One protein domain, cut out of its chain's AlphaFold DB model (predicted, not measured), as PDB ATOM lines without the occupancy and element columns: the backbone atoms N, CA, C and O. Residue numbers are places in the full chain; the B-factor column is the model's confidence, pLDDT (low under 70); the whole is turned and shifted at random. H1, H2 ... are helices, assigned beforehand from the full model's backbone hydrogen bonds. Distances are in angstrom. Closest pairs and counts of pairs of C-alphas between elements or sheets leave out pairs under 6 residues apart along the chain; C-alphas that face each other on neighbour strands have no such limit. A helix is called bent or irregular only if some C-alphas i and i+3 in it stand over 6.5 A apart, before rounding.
ATOM      1  N   HIS A 216     178.052 128.950 187.061       71.38
ATOM      2  CA  HIS A 216     177.005 129.832 186.484       71.38
ATOM      3  C   HIS A 216     175.662 129.130 186.368       71.38
ATOM      4  O   HIS A 216     174.763 129.587 185.662       71.38
ATOM      5  N   ASP A 217     175.566 127.960 186.976       72.44
ATOM      6  CA  ASP A 217     174.652 126.956 186.494       72.44
ATOM      7  C   ASP A 217     173.202 127.322 186.776       72.44
ATOM      8  O   ASP A 217     172.343 127.184 185.897       72.44
ATOM      9  N   GLN A 218     172.973 127.882 187.960       80.75
ATOM     10  CA  GLN A 218     171.651 128.196 188.471       80.75
ATOM     11  C   GLN A 218     170.972 129.308 187.662       80.75
ATOM     12  O   GLN A 218     169.800 129.186 187.305       80.75
ATOM     13  N   PHE A 219     171.734 130.328 187.246       86.31
ATOM     14  CA  PHE A 219     171.222 131.444 186.440       86.31
ATOM     15  C   PHE A 219     170.683 131.015 185.072       86.31
ATOM     16  O   PHE A 219     169.807 131.675 184.521       86.31
ATOM     17  N   PHE A 220     171.221 129.946 184.480       82.81
ATOM     18  CA  PHE A 220     170.710 129.412 183.213       82.81
ATOM     19  C   PHE A 220     169.615 128.364 183.430       82.81
ATOM     20  O   PHE A 220     168.704 128.282 182.611       82.81
ATOM     21  N   LEU A 221     169.692 127.576 184.510       83.62
ATOM     22  CA  LEU A 221     168.705 126.541 184.842       83.62
ATOM     23  C   LEU A 221     167.319 127.122 185.111       83.62
ATOM     24  O   LEU A 221     166.324 126.556 184.670       83.62
ATOM     25  N   GLU A 222     167.256 128.251 185.808       85.88
ATOM     26  CA  GLU A 222     165.982 128.851 186.201       85.88
ATOM     27  C   GLU A 222     165.447 129.854 185.188       85.88
ATOM     28  O   GLU A 222     164.313 130.301 185.316       85.88
ATOM     29  N   LEU A 223     166.207 130.199 184.149       87.69
ATOM     30  CA  LEU A 223     165.776 131.185 183.160       87.69
ATOM     31  C   LEU A 223     164.455 130.813 182.444       87.69
ATOM     32  O   LEU A 223     163.624 131.707 182.263       87.69
ATOM     33  N   PRO A 224     164.183 129.533 182.098       86.69
ATOM     34  CA  PRO A 224     162.883 129.123 181.561       86.69
ATOM     35  C   PRO A 224     161.699 129.403 182.498       86.69
ATOM     36  O   PRO A 224     160.577 129.536 182.019       86.69
ATOM     37  N   SER A 225     161.917 129.564 183.811       85.00
ATOM     38  CA  SER A 225     160.843 129.926 184.753       85.00
ATOM     39  C   SER A 225     160.207 131.284 184.445       85.00
ATOM     40  O   SER A 225     159.085 131.530 184.867       85.00
ATOM     41  N   LEU A 226     160.876 132.148 183.673       88.44
ATOM     42  CA  LEU A 226     160.349 133.442 183.232       88.44
ATOM     43  C   LEU A 226     159.558 133.367 181.917       88.44
ATOM     44  O   LEU A 226     159.042 134.390 181.466       88.44
ATOM     45  N   GLU A 227     159.436 132.191 181.290       88.94
ATOM     46  CA  GLU A 227     158.732 132.016 180.010       88.94
ATOM     47  C   GLU A 227     157.296 132.554 180.067       88.94
ATOM     48  O   GLU A 227     156.821 133.176 179.114       88.94
ATOM     49  N   TRP A 228     156.599 132.357 181.189       87.81
ATOM     50  CA  TRP A 228     155.202 132.765 181.342       87.81
ATOM     51  C   TRP A 228     154.987 134.271 181.133       87.81
ATOM     52  O   TRP A 228     153.915 134.669 180.667       87.81
ATOM     53  N   LEU A 229     156.002 135.110 181.389       88.56
ATOM     54  CA  LEU A 229     155.942 136.558 181.147       88.56
ATOM     55  C   LEU A 229     155.679 136.882 179.673       88.56
ATOM     56  O   LEU A 229     155.043 137.893 179.369       88.56
ATOM     57  N   LEU A 230     156.122 136.013 178.759       90.50
ATOM     58  CA  LEU A 230     155.956 136.188 177.318       90.50
ATOM     59  C   LEU A 230     154.529 135.900 176.835       90.50
ATOM     60  O   LEU A 230     154.170 136.326 175.735       90.50
ATOM     61  N   TYR A 231     153.719 135.204 177.641       89.69
ATOM     62  CA  TYR A 231     152.385 134.733 177.256       89.69
ATOM     63  C   TYR A 231     151.262 135.158 178.204       89.69
ATOM     64  O   TYR A 231     150.153 134.620 178.127       89.69
ATOM     65  N   ARG A 232     151.533 136.111 179.095       85.44
ATOM     66  CA  ARG A 232     150.521 136.718 179.958       85.44
ATOM     67  C   ARG A 232     149.906 137.949 179.317       85.44
ATOM     68  O   ARG A 232     150.541 138.708 178.591       85.44
ATOM     69  N   THR A 233     148.613 138.120 179.560       78.69
ATOM     70  CA  THR A 233     147.802 139.177 178.952       78.69
ATOM     71  C   THR A 233     147.953 140.529 179.635       78.69
ATOM     72  O   THR A 233     147.600 141.526 179.003       78.69
ATOM     73  N   ASP A 234     148.426 140.532 180.877       80.19
ATOM     74  CA  ASP A 234     148.599 141.660 181.791       80.19
ATOM     75  C   ASP A 234     150.070 142.071 181.980       80.19
ATOM     76  O   ASP A 234     150.342 143.041 182.686       80.19
ATOM     77  N   THR A 235     151.012 141.374 181.331       84.06
ATOM     78  CA  THR A 235     152.431 141.745 181.350       84.06
ATOM     79  C   THR A 235     152.609 143.159 180.806       84.06
ATOM     80  O   THR A 235     152.225 143.455 179.672       84.06
ATOM     81  N   GLU A 236     153.242 144.030 181.592       85.69
ATOM     82  CA  GLU A 236     153.608 145.365 181.130       85.69
ATOM     83  C   GLU A 236     154.585 145.282 179.951       85.69
ATOM     84  O   GLU A 236     155.526 144.485 179.929       85.69
ATOM     85  N   SER A 237     154.404 146.162 178.975       86.88
ATOM     86  CA  SER A 237     155.150 146.127 177.727       86.88
ATOM     87  C   SER A 237     156.676 146.224 177.888       86.88
ATOM     88  O   SER A 237     157.421 145.622 177.112       86.88
ATOM     89  N   LEU A 238     157.161 146.951 178.902       85.31
ATOM     90  CA  LEU A 238     158.592 147.039 179.220       85.31
ATOM     91  C   LEU A 238     159.134 145.758 179.862       85.31
ATOM     92  O   LEU A 238     160.268 145.377 179.575       85.31
ATOM     93  N   VAL A 239     158.338 145.089 180.702       88.94
ATOM     94  CA  VAL A 239     158.699 143.790 181.288       88.94
ATOM     95  C   VAL A 239     158.823 142.763 180.169       88.94
ATOM     96  O   VAL A 239     159.867 142.131 180.047       88.94
ATOM     97  N   TRP A 240     157.825 142.686 179.284       92.12
ATOM     98  CA  TRP A 240     157.836 141.772 178.138       92.12
ATOM     99  C   TRP A 240     159.073 141.973 177.250       92.12
ATOM    100  O   TRP A 240     159.799 141.021 176.963       92.12
ATOM    101  N   LEU A 241     159.365 143.224 176.872       91.69
ATOM    102  CA  LEU A 241     160.527 143.559 176.043       91.69
ATOM    103  C   LEU A 241     161.852 143.182 176.719       91.69
ATOM    104  O   LEU A 241     162.752 142.650 176.066       91.69
ATOM    105  N   ASN A 242     161.990 143.448 178.018       91.81
ATOM    106  CA  ASN A 242     163.204 143.088 178.744       91.81
ATOM    107  C   ASN A 242     163.354 141.568 178.888       91.81
ATOM    108  O   ASN A 242     164.478 141.084 178.807       91.81
ATOM    109  N   THR A 243     162.259 140.811 179.012       93.69
ATOM    110  CA  THR A 243     162.301 139.340 178.998       93.69
ATOM    111  C   THR A 243     162.763 138.806 177.641       93.69
ATOM    112  O   THR A 243     163.654 137.959 177.596       93.69
ATOM    113  N   VAL A 244     162.244 139.341 176.527       95.25
ATOM    114  CA  VAL A 244     162.712 138.976 175.173       95.25
ATOM    115  C   VAL A 244     164.207 139.253 175.014       95.25
ATOM    116  O   VAL A 244     164.956 138.392 174.549       95.25
ATOM    117  N   ARG A 245     164.669 140.428 175.457       93.88
ATOM    118  CA  ARG A 245     166.092 140.796 175.431       93.88
ATOM    119  C   ARG A 245     166.951 139.906 176.317       93.88
ATOM    120  O   ARG A 245     168.056 139.556 175.914       93.88
ATOM    121  N   LEU A 246     166.457 139.537 177.496       93.62
ATOM    122  CA  LEU A 246     167.147 138.641 178.417       93.62
ATOM    123  C   LEU A 246     167.351 137.261 177.781       93.62
ATOM    124  O   LEU A 246     168.475 136.766 177.761       93.62
ATOM    125  N   PHE A 247     166.291 136.686 177.207       94.25
ATOM    126  CA  PHE A 247     166.340 135.384 176.533       94.25
ATOM    127  C   PHE A 247     167.228 135.436 175.283       94.25
ATOM    128  O   PHE A 247     168.001 134.519 175.014       94.25
ATOM    129  N   GLY A 248     167.173 136.533 174.524       92.62
ATOM    130  CA  GLY A 248     168.065 136.740 173.387       92.62
ATOM    131  C   GLY A 248     169.529 136.830 173.825       92.62
ATOM    132  O   GLY A 248     170.388 136.126 173.298       92.62
ATOM    133  N   GLY A 249     169.820 137.652 174.833       88.69
ATOM    134  CA  GLY A 249     171.169 137.833 175.363       88.69
ATOM    135  C   GLY A 249     171.762 136.548 175.947       88.69
ATOM    136  O   GLY A 249     172.943 136.276 175.734       88.69
ATOM    137  N   SER A 250     170.962 135.719 176.623       87.31
ATOM    138  CA  SER A 250     171.428 134.432 177.153       87.31
ATOM    139  C   SER A 250     171.799 133.444 176.046       87.31
ATOM    140  O   SER A 250     172.835 132.786 176.137       87.31
ATOM    141  N   LEU A 251     171.006 133.373 174.971       88.69
ATOM    142  CA  LEU A 251     171.278 132.501 173.821       88.69
ATOM    143  C   LEU A 251     172.537 132.929 173.052       88.69
ATOM    144  O   LEU A 251     173.339 132.080 172.656       88.69
ATOM    145  N   GLN A 252     172.759 134.238 172.898       84.38
ATOM    146  CA  GLN A 252     173.986 134.775 172.301       84.38
ATOM    147  C   GLN A 252     175.233 134.308 173.074       84.38
ATOM    148  O   GLN A 252     176.212 133.859 172.483       84.38
ATOM    149  N   MET A 253     175.181 134.353 174.408       74.50
ATOM    150  CA  MET A 253     176.316 134.015 175.276       74.50
ATOM    151  C   MET A 253     176.657 132.519 175.285       74.50
ATOM    152  O   MET A 253     177.821 132.153 175.459       74.50
ATOM    153  N   CYS A 254     175.671 131.642 175.083       68.06
ATOM    154  CA  CYS A 254     175.907 130.197 175.038       68.06
ATOM    155  C   CYS A 254     176.547 129.721 173.725       68.06
ATOM    156  O   CYS A 254     177.199 128.682 173.718       68.06
ATOM    157  N   THR A 255     176.401 130.474 172.630       60.91
ATOM    158  CA  THR A 255     176.925 130.087 171.304       60.91
ATOM    159  C   THR A 255     178.336 130.613 171.021       60.91
ATOM    160  O   THR A 255     179.014 130.110 170.128       60.91
ATOM    161  N   SER A 256     178.831 131.587 171.795       56.44
ATOM    162  CA  SER A 256     180.115 132.260 171.546       56.44
ATOM    163  C   SER A 256     181.354 131.552 172.124       56.44
ATOM    164  O   SER A 256     182.475 131.998 171.881       56.44
ATOM    165  N   ARG A 257     181.200 130.468 172.901       53.38
ATOM    166  CA  ARG A 257     182.308 129.705 173.515       53.38
ATOM    167  C   ARG A 257     182.170 128.215 173.198       53.38
ATOM    168  O   ARG A 257     181.252 127.552 173.658       53.38
ATOM    169  N   THR A 258     183.102 127.694 172.408       47.62
ATOM    170  CA  THR A 258     183.020 126.396 171.719       47.62
ATOM    171  C   THR A 258     183.253 125.149 172.582       47.62
ATOM    172  O   THR A 258     183.135 124.049 172.041       47.62
ATOM    173  N   THR A 259     183.542 125.274 173.882       49.75
ATOM    174  CA  THR A 259     184.149 124.184 174.675       49.75
ATOM    175  C   THR A 259     183.300 123.585 175.803       49.75
ATOM    176  O   THR A 259     183.717 122.568 176.342       49.75
ATOM    177  N   ASP A 260     182.133 124.143 176.153       54.12
ATOM    178  CA  ASP A 260     181.356 123.667 177.316       54.12
ATOM    179  C   ASP A 260     180.048 122.960 176.901       54.12
ATOM    180  O   ASP A 260     179.053 123.603 176.542       54.12
ATOM    181  N   ASP A 261     180.021 121.626 176.999       59.69
ATOM    182  CA  ASP A 261     178.864 120.777 176.650       59.69
ATOM    183  C   ASP A 261     177.587 121.133 177.434       59.69
ATOM    184  O   ASP A 261     176.485 121.141 176.879       59.69
ATOM    185  N   TRP A 262     177.713 121.518 178.708       61.88
ATOM    186  CA  TRP A 262     176.558 121.832 179.556       61.88
ATOM    187  C   TRP A 262     175.848 123.140 179.156       61.88
ATOM    188  O   TRP A 262     174.619 123.227 179.237       61.88
ATOM    189  N   ARG A 263     176.592 124.155 178.679       64.75
ATOM    190  CA  ARG A 263     176.012 125.424 178.189       64.75
ATOM    191  C   ARG A 263     175.193 125.194 176.933       64.75
ATOM    192  O   ARG A 263     174.128 125.790 176.769       64.75
ATOM    193  N   THR A 264     175.682 124.293 176.087       67.69
ATOM    194  CA  THR A 264     175.009 123.878 174.858       67.69
ATOM    195  C   THR A 264     173.652 123.259 175.201       67.69
ATOM    196  O   THR A 264     172.632 123.781 174.759       67.69
ATOM    197  N   ALA A 265     173.601 122.256 176.085       72.12
ATOM    198  CA  ALA A 265     172.350 121.591 176.471       72.12
ATOM    199  C   ALA A 265     171.288 122.554 177.049       72.12
ATOM    200  O   ALA A 265     170.117 122.497 176.671       72.12
ATOM    201  N   ARG A 266     171.680 123.492 177.920       74.81
ATOM    202  CA  ARG A 266     170.732 124.457 178.515       74.81
ATOM    203  C   ARG A 266     170.258 125.520 177.528       74.81
ATOM    204  O   ARG A 266     169.088 125.898 177.549       74.81
ATOM    205  N   SER A 267     171.140 125.969 176.636       80.06
ATOM    206  CA  SER A 267     170.754 126.881 175.554       80.06
ATOM    207  C   SER A 267     169.741 126.252 174.600       80.06
ATOM    208  O   SER A 267     168.841 126.944 174.134       80.06
ATOM    209  N   VAL A 268     169.833 124.936 174.378       85.94
ATOM    210  CA  VAL A 268     168.873 124.181 173.565       85.94
ATOM    211  C   VAL A 268     167.512 124.132 174.239       85.94
ATOM    212  O   VAL A 268     166.526 124.422 173.579       85.94
ATOM    213  N   ALA A 269     167.441 123.840 175.542       86.56
ATOM    214  CA  ALA A 269     166.163 123.798 176.257       86.56
ATOM    215  C   ALA A 269     165.423 125.148 176.199       86.56
ATOM    216  O   ALA A 269     164.236 125.201 175.873       86.56
ATOM    217  N   LEU A 270     166.139 126.255 176.440       89.94
ATOM    218  CA  LEU A 270     165.577 127.600 176.292       89.94
ATOM    219  C   LEU A 270     165.168 127.891 174.842       89.94
ATOM    220  O   LEU A 270     164.103 128.456 174.600       89.94
ATOM    221  N   ALA A 271     165.994 127.500 173.869       92.69
ATOM    222  CA  ALA A 271     165.666 127.659 172.459       92.69
ATOM    223  C   ALA A 271     164.399 126.880 172.077       92.69
ATOM    224  O   ALA A 271     163.515 127.451 171.454       92.69
ATOM    225  N   GLU A 272     164.262 125.617 172.477       91.56
ATOM    226  CA  GLU A 272     163.082 124.788 172.192       91.56
ATOM    227  C   GLU A 272     161.797 125.391 172.771       91.56
ATOM    228  O   GLU A 272     160.771 125.446 172.086       91.56
ATOM    229  N   CYS A 273     161.869 125.903 173.999       90.62
ATOM    230  CA  CYS A 273     160.805 126.659 174.654       90.62
ATOM    231  C   CYS A 273     160.361 127.867 173.798       90.62
ATOM    232  O   CYS A 273     159.191 127.981 173.412       90.62
ATOM    233  N   VAL A 274     161.307 128.716 173.389       94.62
ATOM    234  CA  VAL A 274     161.032 129.902 172.562       94.62
ATOM    235  C   VAL A 274     160.486 129.531 171.178       94.62
ATOM    236  O   VAL A 274     159.492 130.104 170.725       94.62
ATOM    237  N   LEU A 275     161.087 128.547 170.502       95.69
ATOM    238  CA  LEU A 275     160.664 128.091 169.172       95.69
ATOM    239  C   LEU A 275     159.261 127.468 169.210       95.69
ATOM    240  O   LEU A 275     158.463 127.671 168.292       95.69
ATOM    241  N   THR A 276     158.902 126.784 170.299       93.12
ATOM    242  CA  THR A 276     157.527 126.311 170.533       93.12
ATOM    243  C   THR A 276     156.542 127.485 170.617       93.12
ATOM    244  O   THR A 276     155.428 127.414 170.093       93.12
ATOM    245  N   GLY A 277     156.960 128.602 171.214       93.00
ATOM    246  CA  GLY A 277     156.213 129.861 171.224       93.00
ATOM    247  C   GLY A 277     155.904 130.419 169.837       93.00
ATOM    248  O   GLY A 277     154.772 130.845 169.579       93.00
ATOM    249  N   PHE A 278     156.899 130.393 168.945       95.31
ATOM    250  CA  PHE A 278     156.762 130.820 167.550       95.31
ATOM    251  C   PHE A 278     155.882 129.876 166.739       95.31
ATOM    252  O   PHE A 278     154.926 130.324 166.116       95.31
ATOM    253  N   THR A 279     156.143 128.570 166.786       92.88
ATOM    254  CA  THR A 279     155.369 127.581 166.016       92.88
ATOM    255  C   THR A 279     153.892 127.556 166.413       92.88
ATOM    256  O   THR A 279     153.023 127.374 165.564       92.88
ATOM    257  N   ARG A 280     153.574 127.840 167.684       92.62
ATOM    258  CA  ARG A 280     152.194 128.020 168.169       92.62
ATOM    259  C   ARG A 280     151.614 129.415 167.904       92.62
ATOM    260  O   ARG A 280     150.512 129.703 168.363       92.62
ATOM    261  N   ARG A 281     152.349 130.299 167.221       92.06
ATOM    262  CA  ARG A 281     152.009 131.707 166.929       92.06
ATOM    263  C   ARG A 281     151.738 132.575 168.165       92.06
ATOM    264  O   ARG A 281     151.291 133.714 168.036       92.06
ATOM    265  N   ARG A 282     152.023 132.069 169.371       93.00
ATOM    266  CA  ARG A 282     151.726 132.758 170.633       93.00
ATOM    267  C   ARG A 282     152.621 133.973 170.795       93.00
ATOM    268  O   ARG A 282     152.117 135.042 171.113       93.00
ATOM    269  N   LEU A 283     153.921 133.830 170.539       93.56
ATOM    270  CA  LEU A 283     154.862 134.918 170.797       93.56
ATOM    271  C   LEU A 283     154.551 136.159 169.946       93.56
ATOM    272  O   LEU A 283     154.487 137.261 170.480       93.56
ATOM    273  N   LEU A 284     154.256 135.977 168.654       92.94
ATOM    274  CA  LEU A 284     153.874 137.075 167.754       92.94
ATOM    275  C   LEU A 284     152.492 137.653 168.072       92.94
ATOM    276  O   LEU A 284     152.295 138.863 167.960       92.94
ATOM    277  N   TYR A 285     151.545 136.816 168.509       92.00
ATOM    278  CA  TYR A 285     150.254 137.287 169.006       92.00
ATOM    279  C   TYR A 285     150.427 138.219 170.215       92.00
ATOM    280  O   TYR A 285     149.902 139.335 170.216       92.00
ATOM    281  N   PHE A 286     151.203 137.801 171.220       91.69
ATOM    282  CA  PHE A 286     151.468 138.625 172.399       91.69
ATOM    283  C   PHE A 286     152.302 139.856 172.052       91.69
ATOM    284  O   PHE A 286     151.944 140.941 172.489       91.69
ATOM    285  N   MET A 287     153.313 139.747 171.188       92.06
ATOM    286  CA  MET A 287     154.056 140.905 170.681       92.06
ATOM    287  C   MET A 287     153.120 141.943 170.043       92.06
ATOM    288  O   MET A 287     153.201 143.122 170.376       92.06
ATOM    289  N   GLY A 288     152.189 141.516 169.179       88.56
ATOM    290  CA  GLY A 288     151.201 142.407 168.563       88.56
ATOM    291  C   GLY A 288     150.278 143.077 169.587       88.56
ATOM    292  O   GLY A 288     149.985 144.268 169.476       88.56
ATOM    293  N   LYS A 289     149.868 142.344 170.629       87.00
ATOM    294  CA  LYS A 289     149.084 142.896 171.743       87.00
ATOM    295  C   LYS A 289     149.886 143.899 172.581       87.00
ATOM    296  O   LYS A 289     149.361 144.922 172.999       87.00
ATOM    297  N   ILE A 290     151.160 143.619 172.828       86.94
ATOM    298  CA  ILE A 290     152.060 144.506 173.569       86.94
ATOM    299  C   ILE A 290     152.342 145.782 172.767       86.94
ATOM    300  O   ILE A 290     152.382 146.876 173.335       86.94
ATOM    301  N   ALA A 291     152.467 145.659 171.444       83.25
ATOM    302  CA  ALA A 291     152.651 146.783 170.540       83.25
ATOM    303  C   ALA A 291     151.474 147.766 170.574       83.25
ATOM    304  O   ALA A 291     151.701 148.975 170.617       83.25
ATOM    305  N   SER A 292     150.229 147.277 170.631       78.38
ATOM    306  CA  SER A 292     149.055 148.157 170.719       78.38
ATOM    307  C   SER A 292     148.994 148.947 172.034       78.38
ATOM    308  O   SER A 292     148.483 150.067 172.050       78.38
ATOM    309  N   GLY A 293     149.594 148.429 173.113       70.69
ATOM    310  CA  GLY A 293     149.725 149.128 174.397       70.69
ATOM    311  C   GLY A 293     150.693 150.320 174.386       70.69
ATOM    312  O   GLY A 293     150.617 151.174 175.265       70.69
ATOM    313  N   PHE A 294     151.584 150.426 173.394       67.06
ATOM    314  CA  PHE A 294     152.554 151.525 173.295       67.06
ATOM    315  C   PHE A 294     152.043 152.766 172.539       67.06
ATOM    316  O   PHE A 294     152.786 153.746 172.415       67.06
ATOM    317  N   GLY A 295     150.793 152.750 172.063       64.00
ATOM    318  CA  GLY A 295     150.208 153.807 171.235       64.00
ATOM    319  C   GLY A 295     150.611 153.714 169.752       64.00
ATOM    320  O   GLY A 295     151.413 152.861 169.379       64.00
ATOM    321  N   PRO A 296     150.083 154.595 168.880       59.53
ATOM    322  CA  PRO A 296     150.217 154.513 167.414       59.53
ATOM    323  C   PRO A 296     151.623 154.843 166.871       59.53
ATOM    324  O   PRO A 296     151.782 155.163 165.696       59.53
ATOM    325  N   ASN A 297     152.663 154.819 167.708       60.47
ATOM    326  CA  ASN A 297     154.004 155.205 167.295       60.47
ATOM    327  C   ASN A 297     154.757 154.014 166.673       60.47
ATOM    328  O   ASN A 297     155.303 153.164 167.383       60.47
ATOM    329  N   ASN A 298     154.817 153.986 165.338       61.97
ATOM    330  CA  ASN A 298     155.406 152.910 164.528       61.97
ATOM    331  C   ASN A 298     156.852 152.537 164.917       61.97
ATOM    332  O   ASN A 298     157.247 151.381 164.771       61.97
ATOM    333  N   GLY A 299     157.631 153.472 165.478       69.81
ATOM    334  CA  GLY A 299     159.018 153.210 165.883       69.81
ATOM    335  C   GLY A 299     159.160 152.135 166.970       69.81
ATOM    336  O   GLY A 299     160.107 151.354 166.945       69.81
ATOM    337  N   ARG A 300     158.203 152.026 167.903       77.69
ATOM    338  CA  ARG A 300     158.272 151.016 168.980       77.69
ATOM    339  C   ARG A 300     157.877 149.623 168.506       77.69
ATOM    340  O   ARG A 300     158.468 148.649 168.959       77.69
ATOM    341  N   MET A 301     156.935 149.533 167.568       83.38
ATOM    342  CA  MET A 301     156.580 148.269 166.918       83.38
ATOM    343  C   MET A 301     157.784 147.678 166.181       83.38
ATOM    344  O   MET A 301     158.065 146.489 166.319       83.38
ATOM    345  N   ARG A 302     158.549 148.523 165.473       88.12
ATOM    346  CA  ARG A 302     159.795 148.105 164.818       88.12
ATOM    347  C   ARG A 302     160.781 147.504 165.820       88.12
ATOM    348  O   ARG A 302     161.262 146.404 165.585       88.12
ATOM    349  N   VAL A 303     161.025 148.171 166.951       90.25
ATOM    350  CA  VAL A 303     161.945 147.669 167.991       90.25
ATOM    351  C   VAL A 303     161.475 146.331 168.568       90.25
ATOM    352  O   VAL A 303     162.284 145.421 168.727       90.25
ATOM    353  N   LEU A 304     160.179 146.174 168.856       91.50
ATOM    354  CA  LEU A 304     159.635 144.895 169.331       91.50
ATOM    355  C   LEU A 304     159.854 143.777 168.310       91.50
ATOM    356  O   LEU A 304     160.295 142.687 168.675       91.50
ATOM    357  N   LEU A 305     159.576 144.058 167.035       93.44
ATOM    358  CA  LEU A 305     159.752 143.096 165.957       93.44
ATOM    359  C   LEU A 305     161.228 142.738 165.757       93.44
ATOM    360  O   LEU A 305     161.538 141.560 165.628       93.44
ATOM    361  N   GLN A 306     162.140 143.714 165.802       95.19
ATOM    362  CA  GLN A 306     163.586 143.480 165.754       95.19
ATOM    363  C   GLN A 306     164.036 142.532 166.871       95.19
ATOM    364  O   GLN A 306     164.640 141.500 166.600       95.19
ATOM    365  N   GLU A 307     163.701 142.823 168.129       95.62
ATOM    366  CA  GLU A 307     164.107 141.971 169.256       95.62
ATOM    367  C   GLU A 307     163.498 140.566 169.160       95.62
ATOM    368  O   GLU A 307     164.151 139.576 169.486       95.62
ATOM    369  N   THR A 308     162.268 140.464 168.653       96.12
ATOM    370  CA  THR A 308     161.567 139.186 168.479       96.12
ATOM    371  C   THR A 308     162.175 138.350 167.351       96.12
ATOM    372  O   THR A 308     162.415 137.158 167.535       96.12
ATOM    373  N   VAL A 309     162.482 138.954 166.198       96.81
ATOM    374  CA  VAL A 309     163.166 138.278 165.081       96.81
ATOM    375  C   VAL A 309     164.567 137.842 165.503       96.81
ATOM    376  O   VAL A 309     164.959 136.706 165.249       96.81
ATOM    377  N   LEU A 310     165.306 138.699 166.209       96.50
ATOM    378  CA  LEU A 310     166.642 138.365 166.692       96.50
ATOM    379  C   LEU A 310     166.606 137.227 167.722       96.50
ATOM    380  O   LEU A 310     167.447 136.328 167.672       96.50
ATOM    381  N   LEU A 311     165.614 137.221 168.619       97.31
ATOM    382  CA  LEU A 311     165.363 136.101 169.525       97.31
ATOM    383  C   LEU A 311     165.112 134.805 168.737       97.31
ATOM    384  O   LEU A 311     165.764 133.804 169.021       97.31
ATOM    385  N   ALA A 312     164.253 134.832 167.713       97.50
ATOM    386  CA  ALA A 312     163.979 133.666 166.869       97.50
ATOM    387  C   ALA A 312     165.251 133.116 166.208       97.50
ATOM    388  O   ALA A 312     165.529 131.920 166.295       97.50
ATOM    389  N   MET A 313     166.050 133.993 165.593       96.75
ATOM    390  CA  MET A 313     167.284 133.613 164.901       96.75
ATOM    391  C   MET A 313     168.324 133.027 165.861       96.75
ATOM    392  O   MET A 313     168.930 131.996 165.561       96.75
ATOM    393  N   ARG A 314     168.486 133.618 167.051       95.12
ATOM    394  CA  ARG A 314     169.361 133.084 168.107       95.12
ATOM    395  C   ARG A 314     168.879 131.725 168.615       95.12
ATOM    396  O   ARG A 314     169.700 130.831 168.816       95.12
ATOM    397  N   SER A 315     167.569 131.551 168.804       95.62
ATOM    398  CA  SER A 315     166.990 130.273 169.226       95.62
ATOM    399  C   SER A 315     167.183 129.193 168.163       95.62
ATOM    400  O   SER A 315     167.632 128.101 168.499       95.62
ATOM    401  N   LEU A 316     166.930 129.491 166.885       95.19
ATOM    402  CA  LEU A 316     167.172 128.550 165.787       95.19
ATOM    403  C   LEU A 316     168.645 128.135 165.725       95.19
ATOM    404  O   LEU A 316     168.943 126.944 165.678       95.19
ATOM    405  N   ARG A 317     169.569 129.098 165.807       92.81
ATOM    406  CA  ARG A 317     171.013 128.829 165.826       92.81
ATOM    407  C   ARG A 317     171.409 127.908 166.983       92.81
ATOM    408  O   ARG A 317     172.119 126.932 166.762       92.81
ATOM    409  N   ALA A 318     170.947 128.195 168.203       90.56
ATOM    410  CA  ALA A 318     171.245 127.378 169.382       90.56
ATOM    411  C   ALA A 318     170.651 125.962 169.276       90.56
ATOM    412  O   ALA A 318     171.322 124.979 169.592       90.56
ATOM    413  N   PHE A 319     169.419 125.847 168.779       91.19
ATOM    414  CA  PHE A 319     168.739 124.575 168.554       91.19
ATOM    415  C   PHE A 319     169.478 123.690 167.539       91.19
ATOM    416  O   PHE A 319     169.721 122.512 167.809       91.19
ATOM    417  N   VAL A 320     169.888 124.266 166.406       89.31
ATOM    418  CA  VAL A 320     170.656 123.573 165.360       89.31
ATOM    419  C   VAL A 320     172.031 123.147 165.879       89.31
ATOM    420  O   VAL A 320     172.415 121.988 165.730       89.31
ATOM    421  N   ALA A 321     172.749 124.049 166.556       84.50
ATOM    422  CA  ALA A 321     174.076 123.769 167.106       84.50
ATOM    423  C   ALA A 321     174.071 122.687 168.200       84.50
ATOM    424  O   ALA A 321     175.049 121.960 168.361       84.50
ATOM    425  N   GLY A 322     172.990 122.578 168.973       77.88
ATOM    426  CA  GLY A 322     172.870 121.550 170.000       77.88
ATOM    427  C   GLY A 322     172.474 120.181 169.464       77.88
ATOM    428  O   GLY A 322     172.992 119.168 169.935       77.88
ATOM    429  N   LYS A 323     171.594 120.127 168.456       73.00
ATOM    430  CA  LYS A 323     171.164 118.854 167.858       73.00
ATOM    431  C   LYS A 323     172.225 118.209 166.971       73.00
ATOM    432  O   LYS A 323     172.242 116.985 166.889       73.00
ATOM    433  N   SER A 324     173.154 118.985 166.409       62.31
ATOM    434  CA  SER A 324     174.315 118.444 165.686       62.31
ATOM    435  C   SER A 324     175.362 117.779 166.594       62.31
ATOM    436  O   SER A 324     176.186 117.015 166.103       62.31
ATOM    437  N   ARG A 325     175.342 118.039 167.911       58.72
ATOM    438  CA  ARG A 325     176.354 117.553 168.872       58.72
ATOM    439  C   ARG A 325     175.937 116.345 169.718       58.72
ATOM    440  O   ARG A 325     176.801 115.731 170.327       58.72
ATOM    441  N   MET A 326     174.643 116.039 169.820       52.88
ATOM    442  CA  MET A 326     174.118 115.224 170.929       52.88
ATOM    443  C   MET A 326     173.639 113.804 170.565       52.88
ATOM    444  O   MET A 326     173.292 113.071 171.487       52.88
ATOM    445  N   LEU A 327     173.569 113.377 169.291       49.12
ATOM    446  CA  LEU A 327     172.950 112.080 168.944       49.12
ATOM    447  C   LEU A 327     173.521 111.421 167.655       49.12
ATOM    448  O   LEU A 327     173.916 112.117 166.727       49.12
ATOM    449  N   ASP A 328     173.410 110.083 167.528       52.06
ATOM    450  CA  ASP A 328     174.103 109.240 166.513       52.06
ATOM    451  C   ASP A 328     173.289 108.780 165.260       52.06
ATOM    452  O   ASP A 328     173.875 108.246 164.328       52.06
ATOM    453  N   SER A 329     171.957 108.964 165.175       55.47
ATOM    454  CA  SER A 329     171.128 108.617 163.985       55.47
ATOM    455  C   SER A 329     170.661 109.806 163.104       55.47
ATOM    456  O   SER A 329     169.810 110.592 163.519       55.47
ATOM    457  N   GLU A 330     171.173 109.922 161.873       59.91
ATOM    458  CA  GLU A 330     171.100 111.134 161.022       59.91
ATOM    459  C   GLU A 330     169.714 111.441 160.380       59.91
ATOM    460  O   GLU A 330     169.188 112.538 160.570       59.91
ATOM    461  N   ASP A 331     169.044 110.489 159.721       60.59
ATOM    462  CA  ASP A 331     167.978 110.814 158.740       60.59
ATOM    463  C   ASP A 331     166.671 111.438 159.291       60.59
ATOM    464  O   ASP A 331     166.099 112.364 158.708       60.59
ATOM    465  N   ASN A 332     166.146 110.955 160.424       61.78
ATOM    466  CA  ASN A 332     164.859 111.450 160.950       61.78
ATOM    467  C   ASN A 332     165.003 112.806 161.679       61.78
ATOM    468  O   ASN A 332     164.017 113.498 161.941       61.78
ATOM    469  N   ARG A 333     166.236 113.196 162.031       65.06
ATOM    470  CA  ARG A 333     166.514 114.418 162.798       65.06
ATOM    471  C   ARG A 333     166.623 115.639 161.915       65.06
ATOM    472  O   ARG A 333     166.029 116.662 162.256       65.06
ATOM    473  N   ASP A 334     167.307 115.515 160.788       73.19
ATOM    474  CA  ASP A 334     167.472 116.622 159.847       73.19
ATOM    475  C   ASP A 334     166.109 117.071 159.319       73.19
ATOM    476  O   ASP A 334     165.816 118.264 159.275       73.19
ATOM    477  N   THR A 335     165.189 116.124 159.112       83.31
ATOM    478  CA  THR A 335     163.794 116.425 158.767       83.31
ATOM    479  C   THR A 335     163.085 117.244 159.856       83.31
ATOM    480  O   THR A 335     162.422 118.241 159.555       83.31
ATOM    481  N   ALA A 336     163.225 116.874 161.135       87.00
ATOM    482  CA  ALA A 336     162.597 117.597 162.245       87.00
ATOM    483  C   ALA A 336     163.209 118.993 162.455       87.00
ATOM    484  O   ALA A 336     162.482 119.952 162.730       87.00
ATOM    485  N   VAL A 337     164.531 119.122 162.300       90.12
ATOM    486  CA  VAL A 337     165.245 120.400 162.409       90.12
ATOM    487  C   VAL A 337     164.849 121.335 161.269       90.12
ATOM    488  O   VAL A 337     164.423 122.460 161.530       90.12
ATOM    489  N   THR A 338     164.880 120.853 160.027       91.25
ATOM    490  CA  THR A 338     164.439 121.604 158.844       91.25
ATOM    491  C   THR A 338     162.973 122.019 158.957       91.25
ATOM    492  O   THR A 338     162.625 123.156 158.638       91.25
ATOM    493  N   THR A 339     162.106 121.147 159.483       93.06
ATOM    494  CA  THR A 339     160.692 121.473 159.737       93.06
ATOM    495  C   THR A 339     160.543 122.586 160.774       93.06
ATOM    496  O   THR A 339     159.736 123.495 160.588       93.06
ATOM    497  N   MET A 340     161.330 122.558 161.855       94.69
ATOM    498  CA  MET A 340     161.317 123.614 162.871       94.69
ATOM    499  C   MET A 340     161.760 124.962 162.292       94.69
ATOM    500  O   MET A 340     161.078 125.965 162.504       94.69
ATOM    501  N   ILE A 341     162.857 124.975 161.524       95.81
ATOM    502  CA  ILE A 341     163.358 126.177 160.840       95.81
ATOM    503  C   ILE A 341     162.272 126.742 159.924       95.81
ATOM    504  O   ILE A 341     161.912 127.912 160.057       95.81
ATOM    505  N   ARG A 342     161.696 125.899 159.058       96.19
ATOM    506  CA  ARG A 342     160.623 126.282 158.133       96.19
ATOM    507  C   ARG A 342     159.427 126.881 158.862       96.19
ATOM    508  O   ARG A 342     159.033 127.995 158.552       96.19
ATOM    509  N   ASN A 343     158.904 126.204 159.883       96.44
ATOM    510  CA  ASN A 343     157.730 126.679 160.614       96.44
ATOM    511  C   ASN A 343     157.953 128.047 161.276       96.44
ATOM    512  O   ASN A 343     157.029 128.855 161.345       96.44
ATOM    513  N   VAL A 344     159.157 128.310 161.790       97.38
ATOM    514  CA  VAL A 344     159.490 129.582 162.446       97.38
ATOM    515  C   VAL A 344     159.681 130.695 161.417       97.38
ATOM    516  O   VAL A 344     159.111 131.772 161.596       97.38
ATOM    517  N   VAL A 345     160.414 130.426 160.331       96.50
ATOM    518  CA  VAL A 345     160.591 131.361 159.208       96.50
ATOM    519  C   VAL A 345     159.236 131.717 158.595       96.50
ATOM    520  O   VAL A 345     158.903 132.897 158.527       96.50
ATOM    521  N   ASP A 346     158.407 130.724 158.270       95.25
ATOM    522  CA  ASP A 346     157.071 130.923 157.698       95.25
ATOM    523  C   ASP A 346     156.155 131.703 158.651       95.25
ATOM    524  O   ASP A 346     155.368 132.547 158.219       95.25
ATOM    525  N   CYS A 347     156.250 131.448 159.962       96.06
ATOM    526  CA  CYS A 347     155.480 132.171 160.970       96.06
ATOM    527  C   CYS A 347     155.853 133.661 161.023       96.06
ATOM    528  O   CYS A 347     154.961 134.510 161.093       96.06
ATOM    529  N   LEU A 348     157.150 133.978 161.005       95.81
ATOM    530  CA  LEU A 348     157.648 135.354 160.974       95.81
ATOM    531  C   LEU A 348     157.282 136.046 159.660       95.81
ATOM    532  O   LEU A 348     156.724 137.142 159.680       95.81
ATOM    533  N   ASP A 349     157.542 135.387 158.533       94.50
ATOM    534  CA  ASP A 349     157.286 135.913 157.195       94.50
ATOM    535  C   ASP A 349     155.794 136.207 156.986       94.50
ATOM    536  O   ASP A 349     155.416 137.312 156.592       94.50
ATOM    537  N   SER A 350     154.922 135.271 157.380       93.06
ATOM    538  CA  SER A 350     153.466 135.455 157.333       93.06
ATOM    539  C   SER A 350     153.009 136.648 158.172       93.06
ATOM    540  O   SER A 350     152.137 137.404 157.746       93.06
ATOM    541  N   TYR A 351     153.580 136.838 159.363       92.88
ATOM    542  CA  TYR A 351     153.227 137.953 160.242       92.88
ATOM    543  C   TYR A 351     153.652 139.305 159.657       92.88
ATOM    544  O   TYR A 351     152.884 140.270 159.651       92.88
ATOM    545  N   VAL A 352     154.878 139.380 159.146       91.44
ATOM    546  CA  VAL A 352     155.447 140.600 158.570       91.44
ATOM    547  C   VAL A 352     154.711 141.006 157.289       91.44
ATOM    548  O   VAL A 352     154.370 142.177 157.115       91.44
ATOM    549  N   LYS A 353     154.367 140.037 156.436       91.06
ATOM    550  CA  LYS A 353     153.573 140.275 155.222       91.06
ATOM    551  C   LYS A 353     152.125 140.651 155.549       91.06
ATOM    552  O   LYS A 353     151.589 141.582 154.954       91.06
ATOM    553  N   ALA A 354     151.509 140.015 156.550       89.56
ATOM    554  CA  ALA A 354     150.162 140.374 157.007       89.56
ATOM    555  C   ALA A 354     150.091 141.773 157.645       89.56
ATOM    556  O   ALA A 354     149.055 142.430 157.569       89.56
ATOM    557  N   SER A 355     151.182 142.245 158.252       83.38
ATOM    558  CA  SER A 355     151.287 143.603 158.804       83.38
ATOM    559  C   SER A 355     151.659 144.663 157.761       83.38
ATOM    560  O   SER A 355     151.808 145.832 158.116       83.38
ATOM    561  N   THR A 356     151.762 144.298 156.476       82.38
ATOM    562  CA  THR A 356     152.078 145.195 155.344       82.38
ATOM    563  C   THR A 356     153.404 145.953 155.482       82.38
ATOM    564  O   THR A 356     153.613 146.964 154.817       82.38
ATOM    565  N   LEU A 357     154.316 145.469 156.333       81.31
ATOM    566  CA  LEU A 357     155.626 146.095 156.543       81.31
ATOM    567  C   LEU A 357     156.542 145.932 155.325       81.31
ATOM    568  O   LEU A 357     157.335 146.821 155.032       81.31
ATOM    569  N   TYR A 358     156.414 144.806 154.619       86.12
ATOM    570  CA  TYR A 358     157.137 144.508 153.387       86.12
ATOM    571  C   TYR A 358     156.211 143.828 152.380       86.12
ATOM    572  O   TYR A 358     155.189 143.239 152.747       86.12
ATOM    573  N   THR A 359     156.571 143.920 151.105       83.06
ATOM    574  CA  THR A 359     155.837 143.295 150.007       83.06
ATOM    575  C   THR A 359     156.036 141.773 150.007       83.06
ATOM    576  O   THR A 359     157.000 141.243 150.562       83.06
ATOM    577  N   THR A 360     155.086 141.036 149.428       82.31
ATOM    578  CA  THR A 360     155.039 139.564 149.519       82.31
ATOM    579  C   THR A 360     156.165 138.852 148.770       82.31
ATOM    580  O   THR A 360     156.435 137.686 149.054       82.31
ATOM    581  N   ASP A 361     156.787 139.545 147.822       86.06
ATOM    582  CA  ASP A 361     157.896 139.110 146.974       86.06
ATOM    583  C   ASP A 361     159.266 139.214 147.657       86.06
ATOM    584  O   ASP A 361     160.210 138.566 147.218       86.06
ATOM    585  N   VAL A 362     159.389 139.983 148.745       89.81
ATOM    586  CA  VAL A 362     160.666 140.112 149.454       89.81
ATOM    587  C   VAL A 362     160.928 138.850 150.277       89.81
ATOM    588  O   VAL A 362     160.127 138.451 151.127       89.81
ATOM    589  N   GLU A 363     162.078 138.231 150.022       92.31
ATOM    590  CA  GLU A 363     162.556 137.042 150.729       92.31
ATOM    591  C   GLU A 363     162.921 137.339 152.191       92.31
ATOM    592  O   GLU A 363     163.315 138.457 152.541       92.31
ATOM    593  N   PHE A 364     162.860 136.305 153.037       94.31
ATOM    594  CA  PHE A 364     163.096 136.408 154.480       94.31
ATOM    595  C   PHE A 364     164.425 137.083 154.840       94.31
ATOM    596  O   PHE A 364     164.460 138.039 155.621       94.31
ATOM    597  N   CYS A 365     165.528 136.629 154.241       94.25
ATOM    598  CA  CYS A 365     166.855 137.196 154.493       94.25
ATOM    599  C   CYS A 365     166.952 138.677 154.106       94.25
ATOM    600  O   CYS A 365     167.658 139.430 154.766       94.25
ATOM    601  N   ARG A 366     166.223 139.114 153.074       95.00
ATOM    602  CA  ARG A 366     166.265 140.504 152.611       95.00
ATOM    603  C   ARG A 366     165.477 141.417 153.544       95.00
ATOM    604  O   ARG A 366     166.016 142.379 154.087       95.00
ATOM    605  N   TRP A 367     164.211 141.099 153.824       95.69
ATOM    606  CA  TRP A 367     163.435 141.970 154.712       95.69
ATOM    607  C   TRP A 367     163.965 141.962 156.149       95.69
ATOM    608  O   TRP A 367     163.869 142.983 156.828       95.69
ATOM    609  N   SER A 368     164.552 140.856 156.621       95.94
ATOM    610  CA  SER A 368     165.158 140.810 157.959       95.94
ATOM    611  C   SER A 368     166.372 141.737 158.072       95.94
ATOM    612  O   SER A 368     166.490 142.443 159.071       95.94
ATOM    613  N   VAL A 369     167.209 141.839 157.035       96.19
ATOM    614  CA  VAL A 369     168.300 142.828 156.978       96.19
ATOM    615  C   VAL A 369     167.748 144.253 156.951       96.19
ATOM    616  O   VAL A 369     168.149 145.074 157.774       96.19
ATOM    617  N   ARG A 370     166.750 144.540 156.100       95.44
ATOM    618  CA  ARG A 370     166.081 145.858 156.069       95.44
ATOM    619  C   ARG A 370     165.504 146.239 157.430       95.44
ATOM    620  O   ARG A 370     165.646 147.379 157.877       95.44
ATOM    621  N   LEU A 371     164.893 145.275 158.118       95.06
ATOM    622  CA  LEU A 371     164.316 145.471 159.441       95.06
ATOM    623  C   LEU A 371     165.385 145.897 160.447       95.06
ATOM    624  O   LEU A 371     165.107 146.815 161.218       95.06
ATOM    625  N   MET A 372     166.562 145.269 160.421       95.06
ATOM    626  CA  MET A 372     167.658 145.486 161.375       95.06
ATOM    627  C   MET A 372     168.614 146.623 160.996       95.06
ATOM    628  O   MET A 372     169.438 146.987 161.823       95.06
ATOM    629  N   SER A 373     168.501 147.185 159.790       92.38
ATOM    630  CA  SER A 373     169.459 148.132 159.186       92.38
ATOM    631  C   SER A 373     169.850 149.366 160.014       92.38
ATOM    632  O   SER A 373     170.869 149.977 159.728       92.38
ATOM    633  N   ASP A 374     169.070 149.751 161.026       91.00
ATOM    634  CA  ASP A 374     169.385 150.839 161.963       91.00
ATOM    635  C   ASP A 374     170.214 150.384 163.182       91.00
ATOM    636  O   ASP A 374     170.483 151.178 164.085       91.00
ATOM    637  N   ARG A 375     170.573 149.099 163.234       91.62
ATOM    638  CA  ARG A 375     171.316 148.436 164.306       91.62
ATOM    639  C   ARG A 375     172.376 147.516 163.707       91.62
ATOM    640  O   ARG A 375     172.102 146.358 163.376       91.62
ATOM    641  N   ASP A 376     173.588 148.035 163.583       91.75
ATOM    642  CA  ASP A 376     174.717 147.350 162.947       91.75
ATOM    643  C   ASP A 376     175.010 145.995 163.614       91.75
ATOM    644  O   ASP A 376     175.108 144.968 162.942       91.75
ATOM    645  N   ASP A 377     175.056 145.972 164.952       91.06
ATOM    646  CA  ASP A 377     175.285 144.775 165.768       91.06
ATOM    647  C   ASP A 377     174.226 143.690 165.514       91.06
ATOM    648  O   ASP A 377     174.550 142.533 165.236       91.06
ATOM    649  N   ALA A 378     172.949 144.075 165.537       92.69
ATOM    650  CA  ALA A 378     171.829 143.171 165.314       92.69
ATOM    651  C   ALA A 378     171.767 142.672 163.865       92.69
ATOM    652  O   ALA A 378     171.438 141.505 163.638       92.69
ATOM    653  N   THR A 379     172.103 143.520 162.888       95.38
ATOM    654  CA  THR A 379     172.143 143.148 161.465       95.38
ATOM    655  C   THR A 379     173.186 142.066 161.225       95.38
ATOM    656  O   THR A 379     172.866 141.004 160.683       95.38
ATOM    657  N   ILE A 380     174.423 142.296 161.674       95.19
ATOM    658  CA  ILE A 380     175.505 141.330 161.480       95.19
ATOM    659  C   ILE A 380     175.252 140.046 162.272       95.19
ATOM    660  O   ILE A 380     175.513 138.948 161.771       95.19
ATOM    661  N   GLU A 381     174.692 140.139 163.476       93.56
ATOM    662  CA  GLU A 381     174.335 138.958 164.256       93.56
ATOM    663  C   GLU A 381     173.232 138.132 163.583       93.56
ATOM    664  O   GLU A 381     173.343 136.905 163.518       93.56
ATOM    665  N   CYS A 382     172.197 138.777 163.040       95.31
ATOM    666  CA  CYS A 382     171.120 138.107 162.314       95.31
ATOM    667  C   CYS A 382     171.659 137.369 161.079       95.31
ATOM    668  O   CYS A 382     171.367 136.185 160.887       95.31
ATOM    669  N   LEU A 383     172.518 138.031 160.297       96.12
ATOM    670  CA  LEU A 383     173.199 137.433 159.146       96.12
ATOM    671  C   LEU A 383     174.115 136.270 159.543       96.12
ATOM    672  O   LEU A 383     174.159 135.245 158.862       96.12
ATOM    673  N   THR A 384     174.819 136.395 160.668       94.62
ATOM    674  CA  THR A 384     175.667 135.325 161.206       94.62
ATOM    675  C   THR A 384     174.833 134.124 161.641       94.62
ATOM    676  O   THR A 384     175.215 132.993 161.353       94.62
ATOM    677  N   CYS A 385     173.680 134.347 162.281       94.25
ATOM    678  CA  CYS A 385     172.755 133.272 162.640       94.25
ATOM    679  C   CYS A 385     172.222 132.557 161.395       94.25
ATOM    680  O   CYS A 385     172.223 131.330 161.369       94.25
ATOM    681  N   ALA A 386     171.809 133.301 160.363       95.19
ATOM    682  CA  ALA A 386     171.345 132.718 159.105       95.19
ATOM    683  C   ALA A 386     172.434 131.858 158.446       95.19
ATOM    684  O   ALA A 386     172.171 130.713 158.092       95.19
ATOM    685  N   LEU A 387     173.667 132.373 158.367       94.50
ATOM    686  CA  LEU A 387     174.811 131.640 157.825       94.50
ATOM    687  C   LEU A 387     175.127 130.377 158.638       94.50
ATOM    688  O   LEU A 387     175.352 129.325 158.054       94.50
ATOM    689  N   ASP A 388     175.106 130.450 159.972       91.94
ATOM    690  CA  ASP A 388     175.324 129.284 160.838       91.94
ATOM    691  C   ASP A 388     174.276 128.191 160.645       91.94
ATOM    692  O   ASP A 388     174.616 127.009 160.606       91.94
ATOM    693  N   ILE A 389     173.007 128.577 160.524       92.94
ATOM    694  CA  ILE A 389     171.913 127.629 160.302       92.94
ATOM    695  C   ILE A 389     172.033 127.004 158.907       92.94
ATOM    696  O   ILE A 389     171.915 125.790 158.778       92.94
ATOM    697  N   ALA A 390     172.307 127.812 157.880       92.06
ATOM    698  CA  ALA A 390     172.447 127.372 156.493       92.06
ATOM    699  C   ALA A 390     173.681 126.480 156.253       92.06
ATOM    700  O   ALA A 390     173.627 125.562 155.432       92.06
ATOM    701  N   ASP A 391     174.784 126.736 156.967       89.75
ATOM    702  CA  ASP A 391     175.992 125.903 156.950       89.75
ATOM    703  C   ASP A 391     175.734 124.540 157.619       89.75
ATOM    704  O   ASP A 391     176.241 123.519 157.157       89.75
ATOM    705  N   ALA A 392     174.967 124.520 158.715       88.81
ATOM    706  CA  ALA A 392     174.697 123.310 159.490       88.81
ATOM    707  C   ALA A 392     173.550 122.455 158.926       88.81
ATOM    708  O   ALA A 392     173.548 121.245 159.127       88.81
ATOM    709  N   VAL A 393     172.580 123.068 158.239       90.31
ATOM    710  CA  VAL A 393     171.399 122.401 157.671       90.31
ATOM    711  C   VAL A 393     171.241 122.835 156.208       90.31
ATOM    712  O   VAL A 393     170.554 123.822 155.931       90.31
ATOM    713  N   PRO A 394     171.859 122.120 155.247       87.50
ATOM    714  CA  PRO A 394     171.840 122.502 153.834       87.50
ATOM    715  C   PRO A 394     170.429 122.661 153.247       87.50
ATOM    716  O   PRO A 394     170.188 123.581 152.468       87.50
ATOM    717  N   ASP A 395     169.466 121.844 153.683       88.50
ATOM    718  CA  ASP A 395     168.064 121.926 153.240       88.50
ATOM    719  C   ASP A 395     167.382 123.255 153.614       88.50
ATOM    720  O   ASP A 395     166.414 123.677 152.972       88.50
ATOM    721  N   ALA A 396     167.897 123.955 154.630       88.94
ATOM    722  CA  ALA A 396     167.403 125.261 155.049       88.94
ATOM    723  C   ALA A 396     167.948 126.420 154.193       88.94
ATOM    724  O   ALA A 396     167.445 127.536 154.316       88.94
ATOM    725  N   GLN A 397     168.918 126.191 153.298       88.06
ATOM    726  CA  GLN A 397     169.529 127.252 152.480       88.06
ATOM    727  C   GLN A 397     168.550 127.972 151.550       88.06
ATOM    728  O   GLN A 397     168.813 129.104 151.161       88.06
ATOM    729  N   SER A 398     167.453 127.316 151.164       88.88
ATOM    730  CA  SER A 398     166.389 127.938 150.365       88.88
ATOM    731  C   SER A 398     165.532 128.916 151.176       88.88
ATOM    732  O   SER A 398     164.928 129.818 150.611       88.88
ATOM    733  N   LEU A 399     165.481 128.739 152.500       91.00
ATOM    734  CA  LEU A 399     164.741 129.591 153.433       91.00
ATOM    735  C   LEU A 399     165.629 130.707 153.993       91.00
ATOM    736  O   LEU A 399     165.163 131.817 154.240       91.00
ATOM    737  N   LEU A 400     166.906 130.388 154.214       93.44
ATOM    738  CA  LEU A 400     167.912 131.251 154.817       93.44
ATOM    739  C   LEU A 400     169.106 131.404 153.871       93.44
ATOM    740  O   LEU A 400     170.193 130.911 154.162       93.44
ATOM    741  N   ASP A 401     168.906 132.061 152.726       92.19
ATOM    742  CA  ASP A 401     169.991 132.294 151.771       92.19
ATOM    743  C   ASP A 401     171.002 133.319 152.340       92.19
ATOM    744  O   ASP A 401     170.664 134.501 152.507       92.19
TER     745      ASP A 401
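This is residues 216 to 401 of the 503 residues of the protein "Lines protein" of Schizaphis graminum (UniProt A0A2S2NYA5). What would one see first? One long helix, H6, runs through the middle of a body made of helices, with H3, H4 and H5 packed on one side of it and H7, H8 and H9 on the other. H2 packs on H3, H4 and H5 away from H6, with short H1 near H3 and H4, and at the opposite end short H10 packs on H7. What is it made of, and how large is it? The printed part has 186 residues with ten named helices, H1 to H10 in chain order, and no named strand; the class is all helix. The whole is compact, with a radius of gyration of the C-alphas of 15.9 A and spans of 51 by 41 by 30 A.

What stands round the longest helix? H6, residues 298 to 323, is the hub and touches six helices. H3, residues 237 to 255, touches it at a shallow tilt of 32 degrees, the same way, the closest C-alphas being those of Gly 248 and Leu 311, 4.8 A apart. H4, residues 261 to 279, touches residues 312 to 322 of H6 alone at a steep tilt of 49 degrees, opposite ways, with the C-alphas of Ala 271 and Ser 315 closest at 4.4 A. Which other helices does it touch? H5, residues 282 to 292, and H7, residues 331 to 354, each form a hairpin with H6, at shallow tilts of 17 and 4 degrees; the closest C-alphas are those of Ala 291 and Met 301, 5.5 A apart, and of Leu 316 and Ile 341, 6.7 A apart. H9, residues 376 to 392, touches residues 310 to 321 of H6 alone at a shallow tilt of 31 degrees, the same way, with the C-alphas of Arg 317 and Ile 389 closest at 5.7 A. H8, residues 364 to 372, forms a hairpin with H9 and touches residues 302 to 309 of H6 alone, the C-alphas of Gln 306 and Met 372 being closest at 6.3 A. What is farther out? H3, H5 and H6 are an up and down bundle, each running against the one before it, though H3 and H5 only just touch, and only at their ends, with 3 pairs of C-alphas within 8 A. H2, residues 223 to 231, forms a hairpin with H3, with the C-alphas of Leu 230 and Trp 240 closest at 5.9 A, while H1, residues 217 to 221, is close to H4 but not clearly touching. H10, residues 394 to 398, touches H7, with the C-alphas of Thr 338 and Ala 396 closest at 6.0 A, and touches H9 only at the corner. How do the backbones run? Every O i to N i+4 pair is within hydrogen-bond range in H1, H3, H4, H5, H6, H8 and H9, and 18 of 20 are in H7. H2 has 0 of 5 but 5 of 6 O i to N i+3 pairs within range, and H10 has 0 of 1 and 1 of 2.

Where does the longest helix lie? H6 runs from C-alpha 298 at (155.406, 152.910, 164.528) to C-alpha 323 at (171.164, 118.854, 167.858), 37.7 A. How long are the others? H7 measures 34.6 A, H3 27.8 A, H4 26.7 A and H9 24.3 A from first to last C-alpha. H2 is irregular, with C-alphas 225 and 228 7.2 A apart, and H10 only just, with C-alphas 395 and 398 6.9 A apart.

How far does it reach? The two C-alphas farthest apart are those of Pro 296 and Asp 328, at 51.2 A. Are there cuts or long links? The printed part has no cut and no long link. Where is confidence low? The mean pLDDT of the printed part is 85.3, with residues 254 to 264, 294 to 299 and 324 to 333 under 70.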